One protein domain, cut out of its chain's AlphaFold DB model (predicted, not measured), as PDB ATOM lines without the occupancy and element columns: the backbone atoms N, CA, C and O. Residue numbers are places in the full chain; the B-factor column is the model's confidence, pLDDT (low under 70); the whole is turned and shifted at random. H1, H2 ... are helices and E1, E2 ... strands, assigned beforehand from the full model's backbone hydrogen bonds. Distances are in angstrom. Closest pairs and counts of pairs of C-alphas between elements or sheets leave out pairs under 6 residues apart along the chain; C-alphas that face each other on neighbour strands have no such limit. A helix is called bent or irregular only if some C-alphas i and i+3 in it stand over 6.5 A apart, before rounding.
ATOM      1  N   PHE A 243     -33.729  29.675   9.683       94.69
ATOM      2  CA  PHE A 243     -32.686  29.671   8.676       94.69
ATOM      3  C   PHE A 243     -31.780  30.872   8.916       94.69
ATOM      4  O   PHE A 243     -32.264  31.979   9.156       94.69
ATOM      5  N   CYS A 244     -30.469  30.658   8.906       94.06
ATOM      6  CA  CYS A 244     -29.509  31.745   8.984       94.06
ATOM      7  C   CYS A 244     -29.087  32.146   7.576       94.06
ATOM      8  O   CYS A 244     -28.476  31.354   6.872       94.06
ATOM      9  N   GLU A 245     -29.342  33.391   7.185       93.38
ATOM     10  CA  GLU A 245     -28.943  33.906   5.868       93.38
ATOM     11  C   GLU A 245     -27.428  34.130   5.748       93.38
ATOM     12  O   GLU A 245     -26.878  34.056   4.654       93.38
ATOM     13  N   ILE A 246     -26.744  34.346   6.877       92.19
ATOM     14  CA  ILE A 246     -25.284  34.495   6.933       92.19
ATOM     15  C   ILE A 246     -24.598  33.153   6.656       92.19
ATOM     16  O   ILE A 246     -23.710  33.059   5.813       92.19
ATOM     17  N   CYS A 247     -25.019  32.107   7.370       91.44
ATOM     18  CA  CYS A 247     -24.439  30.770   7.250       91.44
ATOM     19  C   CYS A 247     -25.081  29.934   6.135       91.44
ATOM     20  O   CYS A 247     -24.549  28.887   5.788       91.44
ATOM     21  N   GLN A 248     -26.215  30.391   5.599       91.75
ATOM     22  CA  GLN A 248     -27.056  29.691   4.626       91.75
ATOM     23  C   GLN A 248     -27.465  28.281   5.078       91.75
ATOM     24  O   GLN A 248     -27.558  27.363   4.266       91.75
ATOM     25  N   ASP A 249     -27.724  28.119   6.378       91.38
ATOM     26  CA  ASP A 249     -28.055  26.827   6.977       91.38
ATOM     27  C   ASP A 249     -29.207  26.933   7.985       91.38
ATOM     28  O   ASP A 249     -29.444  27.980   8.602       91.38
ATOM     29  N   GLY A 250     -29.940  25.832   8.132       92.50
ATOM     30  CA  GLY A 250     -31.006  25.681   9.111       92.50
ATOM     31  C   GLY A 250     -30.437  25.440  10.506       92.50
ATOM     32  O   GLY A 250     -29.585  24.580  10.704       92.50
ATOM     33  N   TYR A 251     -30.932  26.165  11.504       92.12
ATOM     34  CA  TYR A 251     -30.602  25.931  12.905       92.12
ATOM     35  C   TYR A 251     -31.841  25.522  13.689       92.12
ATOM     36  O   TYR A 251     -32.951  25.945  13.386       92.12
ATOM     37  N   THR A 252     -31.648  24.709  14.723       90.94
ATOM     38  CA  THR A 252     -32.712  24.315  15.654       90.94
ATOM     39  C   THR A 252     -32.810  25.269  16.837       90.94
ATOM     40  O   THR A 252     -33.911  25.582  17.267       90.94
ATOM     41  N   ASP A 253     -31.674  25.775  17.325       90.56
ATOM     42  CA  ASP A 253     -31.584  26.777  18.391       90.56
ATOM     43  C   ASP A 253     -30.741  27.977  17.940       90.56
ATOM     44  O   ASP A 253     -29.539  27.862  17.679       90.56
ATOM     45  N   GLN A 254     -31.375  29.152  17.894       90.31
ATOM     46  CA  GLN A 254     -30.737  30.416  17.531       90.31
ATOM     47  C   GLN A 254     -29.547  30.752  18.440       90.31
ATOM     48  O   GLN A 254     -28.517  31.233  17.965       90.31
ATOM     49  N   ARG A 255     -29.664  30.512  19.754       90.50
ATOM     50  CA  ARG A 255     -28.632  30.910  20.726       90.50
ATOM     51  C   ARG A 255     -27.374  30.067  20.582       90.50
ATOM     52  O   ARG A 255     -26.271  30.593  20.729       90.50
ATOM     53  N   ALA A 256     -27.544  28.779  20.305       91.12
ATOM     54  CA  ALA A 256     -26.443  27.884  19.983       91.12
ATOM     55  C   ALA A 256     -25.820  28.243  18.624       91.12
ATOM     56  O   ALA A 256     -24.598  28.330  18.517       91.12
ATOM     57  N   HIS A 257     -26.647  28.530  17.613       94.00
ATOM     58  CA  HIS A 257     -26.181  28.861  16.267       94.00
ATOM     59  C   HIS A 257     -25.317  30.129  16.215       94.00
ATOM     60  O   HIS A 257     -24.249  30.105  15.608       94.00
ATOM     61  N   VAL A 258     -25.715  31.215  16.885       93.44
ATOM     62  CA  VAL A 258     -24.942  32.477  16.879       93.44
ATOM     63  C   VAL A 258     -23.549  32.304  17.502       93.44
ATOM     64  O   VAL A 258     -22.613  32.994  17.117       93.44
ATOM     65  N   LYS A 259     -23.387  31.344  18.423       93.31
ATOM     66  CA  LYS A 259     -22.094  30.991  19.034       93.31
ATOM     67  C   LYS A 259     -21.281  29.990  18.212       93.31
ATOM     68  O   LYS A 259     -20.166  29.654  18.602       93.31
ATOM     69  N   SER A 260     -21.835  29.467  17.120       93.62
ATOM     70  CA  SER A 260     -21.118  28.539  16.250       93.62
ATOM     71  C   SER A 260     -19.930  29.228  15.578       93.62
ATOM     72  O   SER A 260     -19.936  30.439  15.335       93.62
ATOM     73  N   GLU A 261     -18.904  28.443  15.253       91.56
ATOM     74  CA  GLU A 261     -17.683  28.949  14.624       91.56
ATOM     75  C   GLU A 261     -17.961  29.575  13.251       91.56
ATOM     76  O   GLU A 261     -17.407  30.622  12.925       91.56
ATOM     77  N   CYS A 262     -18.875  28.986  12.473       91.50
ATOM     78  CA  CYS A 262     -19.266  29.500  11.162       91.50
ATOM     79  C   CYS A 262     -19.845  30.920  11.261       91.50
ATOM     80  O   CYS A 262     -19.377  31.830  10.575       91.50
ATOM     81  N   HIS A 263     -20.807  31.127  12.165       95.12
ATOM     82  CA  HIS A 263     -21.434  32.431  12.371       95.12
ATOM     83  C   HIS A 263     -20.439  33.448  12.943       95.12
ATOM     84  O   HIS A 263     -20.308  34.560  12.436       95.12
ATOM     85  N   THR A 264     -19.669  33.038  13.953       94.75
ATOM     86  CA  THR A 264     -18.682  33.897  14.623       94.75
ATOM     87  C   THR A 264     -17.585  34.358  13.660       94.75
ATOM     88  O   THR A 264     -17.198  35.523  13.674       94.75
ATOM     89  N   ARG A 265     -17.110  33.480  12.767       93.75
ATOM     90  CA  ARG A 265     -16.108  33.825  11.748       93.75
ATOM     91  C   ARG A 265     -16.622  34.863  10.751       93.75
ATOM     92  O   ARG A 265     -15.845  35.705  10.313       93.75
ATOM     93  N   PHE A 266     -17.902  34.804  10.389       94.38
ATOM     94  CA  PHE A 266     -18.510  35.805   9.518       94.38
ATOM     95  C   PHE A 266     -18.673  37.150  10.232       94.38
ATOM     96  O   PHE A 266     -18.344  38.183   9.656       94.38
ATOM     97  N   VAL A 267     -19.147  37.135  11.483       94.56
ATOM     98  CA  VAL A 267     -19.350  38.348  12.292       94.56
ATOM     99  C   VAL A 267     -18.031  39.058  12.597       94.56
ATOM    100  O   VAL A 267     -17.980  40.278  12.565       94.56
ATOM    101  N   ASN A 268     -16.952  38.312  12.830       93.94
ATOM    102  CA  ASN A 268     -15.631  38.882  13.112       93.94
ATOM    103  C   ASN A 268     -14.910  39.441  11.873       93.94
ATOM    104  O   ASN A 268     -13.763  39.867  11.981       93.94
ATOM    105  N   ASN A 269     -15.524  39.385  10.689       93.62
ATOM    106  CA  ASN A 269     -14.950  39.947   9.477       93.62
ATOM    107  C   ASN A 269     -15.685  41.237   9.096       93.62
ATOM    108  O   ASN A 269     -16.730  41.194   8.445       93.62
ATOM    109  N   ASP A 270     -15.090  42.376   9.446       90.94
ATOM    110  CA  ASP A 270     -15.638  43.719   9.204       90.94
ATOM    111  C   ASP A 270     -15.941  43.984   7.718       90.94
ATOM    112  O   ASP A 270     -16.872  44.719   7.384       90.94
ATOM    113  N   HIS A 271     -15.233  43.320   6.793       91.88
ATOM    114  CA  HIS A 271     -15.501  43.450   5.358       91.88
ATOM    115  C   HIS A 271     -16.922  43.027   4.961       91.88
ATOM    116  O   HIS A 271     -17.456  43.543   3.979       91.88
ATOM    117  N   ASN A 272     -17.553  42.130   5.726       91.56
ATOM    118  CA  ASN A 272     -18.919  41.673   5.471       91.56
ATOM    119  C   ASN A 272     -19.975  42.752   5.759       91.56
ATOM    120  O   ASN A 272     -21.099  42.648   5.267       91.56
ATOM    121  N   PHE A 273     -19.622  43.792   6.523       94.00
ATOM    122  CA  PHE A 273     -20.538  44.851   6.948       94.00
ATOM    123  C   PHE A 273     -20.281  46.197   6.258       94.00
ATOM    124  O   PHE A 273     -21.083  47.109   6.415       94.00
ATOM    125  N   LEU A 274     -19.269  46.314   5.388       92.50
ATOM    126  CA  LEU A 274     -18.915  47.576   4.713       92.50
ATOM    127  C   LEU A 274     -20.074  48.243   3.960       92.50
ATOM    128  O   LEU A 274     -20.190  49.467   3.954       92.50
ATOM    129  N   ALA A 275     -20.935  47.456   3.311       90.69
ATOM    130  CA  ALA A 275     -22.105  47.994   2.617       90.69
ATOM    131  C   ALA A 275     -23.119  48.607   3.599       90.69
ATOM    132  O   ALA A 275     -23.702  49.656   3.320       90.69
ATOM    133  N   LEU A 276     -23.296  47.970   4.762       90.31
ATOM    134  CA  LEU A 276     -24.130  48.477   5.846       90.31
ATOM    135  C   LEU A 276     -23.491  49.721   6.479       90.31
ATOM    136  O   LEU A 276     -24.175  50.727   6.644       90.31
ATOM    137  N   ASP A 277     -22.184  49.699   6.741       90.50
ATOM    138  CA  ASP A 277     -21.442  50.827   7.314       90.50
ATOM    139  C   ASP A 277     -21.450  52.048   6.396       90.50
ATOM    140  O   ASP A 277     -21.626  53.177   6.856       90.50
ATOM    141  N   SER A 278     -21.328  51.842   5.083       89.44
ATOM    142  CA  SER A 278     -21.448  52.917   4.099       89.44
ATOM    143  C   SER A 278     -22.854  53.515   4.077       89.44
ATOM    144  O   SER A 278     -22.985  54.722   3.878       89.44
ATOM    145  N   LEU A 279     -23.900  52.706   4.274       88.19
ATOM    146  CA  LEU A 279     -25.276  53.195   4.355       88.19
ATOM    147  C   LEU A 279     -25.505  53.982   5.648       88.19
ATOM    148  O   LEU A 279     -26.080  55.065   5.604       88.19
ATOM    149  N   ILE A 280     -25.020  53.472   6.780       86.56
ATOM    150  CA  ILE A 280     -25.112  54.147   8.080       86.56
ATOM    151  C   ILE A 280     -24.342  55.472   8.048       86.56
ATOM    152  O   ILE A 280     -24.841  56.481   8.536       86.56
ATOM    153  N   SER A 281     -23.163  55.487   7.424       83.56
ATOM    154  CA  SER A 281     -22.328  56.687   7.285       83.56
ATOM    155  C   SER A 281     -22.883  57.687   6.266       83.56
ATOM    156  O   SER A 281     -22.632  58.885   6.379       83.56
ATOM    157  N   GLY A 282     -23.610  57.206   5.253       75.62
ATOM    158  CA  GLY A 282     -24.222  58.028   4.207       75.62
ATOM    159  C   GLY A 282     -25.601  58.587   4.574       75.62
ATOM    160  O   GLY A 282     -26.039  59.569   3.973       75.62
ATOM    161  N   GLN A 283     -26.294  57.991   5.546       66.88
ATOM    162  CA  GLN A 283     -27.533  58.540   6.088       66.88
ATOM    163  C   GLN A 283     -27.216  59.687   7.052       66.88
ATOM    164  O   GLN A 283     -26.253  59.637   7.811       66.88
ATOM    165  N   SER A 284     -28.019  60.753   6.984       65.19
ATOM    166  CA  SER A 284     -27.884  61.960   7.804       65.19
ATOM    167  C   SER A 284     -27.615  61.595   9.261       65.19
ATOM    168  O   SER A 284     -28.474  60.992   9.911       65.19
ATOM    169  N   SER A 285     -26.425  61.942   9.757       73.75
ATOM    170  CA  SER A 285     -26.039  61.599  11.118       73.75
ATOM    171  C   SER A 285     -27.006  62.247  12.105       73.75
ATOM    172  O   SER A 285     -27.580  63.311  11.840       73.75
ATOM    173  N   MET A 286     -27.188  61.617  13.267       69.38
ATOM    174  CA  MET A 286     -27.943  62.203  14.379       69.38
ATOM    175  C   MET A 286     -27.469  63.640  14.660       69.38
ATOM    176  O   MET A 286     -28.285  64.514  14.929       69.38
ATOM    177  N   ASP A 287     -26.171  63.914  14.492       69.50
ATOM    178  CA  ASP A 287     -25.596  65.255  14.615       69.50
ATOM    179  C   ASP A 287     -26.072  66.220  13.527       69.50
ATOM    180  O   ASP A 287     -26.314  67.387  13.821       69.50
ATOM    181  N   THR A 288     -26.231  65.774  12.275       69.69
ATOM    182  CA  THR A 288     -26.850  66.590  11.220       69.69
ATOM    183  C   THR A 288     -28.298  66.907  11.581       69.69
ATOM    184  O   THR A 288     -28.692  68.067  11.532       69.69
ATOM    185  N   PHE A 289     -29.073  65.914  12.028       71.62
ATOM    186  CA  PHE A 289     -30.462  66.115  12.448       71.62
ATOM    187  C   PHE A 289     -30.586  67.075  13.645       71.62
ATOM    188  O   PHE A 289     -31.416  67.984  13.622       71.62
ATOM    189  N   LEU A 290     -29.748  66.917  14.672       77.69
ATOM    190  CA  LEU A 290     -29.738  67.773  15.865       77.69
ATOM    191  C   LEU A 290     -29.289  69.206  15.541       77.69
ATOM    192  O   LEU A 290     -29.886  70.159  16.043       77.69
TER     193      LEU A 290
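Overview. This is residues 243 to 290 of the 299 residues of the protein "Hypothetical protein" of Timema douglasi (UniProt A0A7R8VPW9). A small head at one end, made of strand E1, the short helices H1 and H2 and the loop before E1, runs on into an arm: residues 273 to 290, most of helix H3 and the little helix H4 at its tip, stick out from the head and make much of the length. The printed part has 48 residues, with one named strand and four named helices in the order E1, H1, H2, H3, H4; it is mostly helix. It is extended, with a radius of gyration of the C-alphas of 15.0 A and spans of 43 by 19 by 15 A.

Along the chain. H3, the longest helix, covers residues 270 to 282 and measures 17.4 A, from C-alpha 270 at (-15.638, 43.719, 9.204) to C-alpha 282 at (-24.222, 58.028, 4.207). It is irregular: C-alphas 272 and 275 are 7.6 A apart. Before it come H2, residues 261 to 267, 9.8 A long, H1, residues 254 to 258, and E1, residues 249 to 251. After it comes H4, residues 286 to 290, ending at C-alpha 290 at (-29.738, 67.773, 15.865).

Arrangement. H3 and H2 are close but not clearly touching, with closest C-alphas Asn 272 and Phe 266 at 7.1 A, and run the same way at a shallow tilt of 28 degrees. H2 and H1 are close but not clearly touching, with closest C-alphas Thr 264 and Val 258 at 6.8 A. The closest C-alphas of H1 and E1, His 257 and Tyr 251, are 6.3 A apart. E1 pairs with no named strand, but residues 243 to 244 pair antiparallel with its residues 249 to 250. H4 is apart from H3. In H1, H2 and H4 every O i to N i+4 pair is within hydrogen-bond range; in H3, 6 of 9 are.

Size, cuts and confidence. The C-alphas of Thr 252 and Leu 290, the two farthest apart, are 43.6 A apart. The printed part has no cut, and its four links between named elements are tight. Mean pLDDT of the printed part is 88.0; residues 283 to 284 and 286 to 288 are under 70.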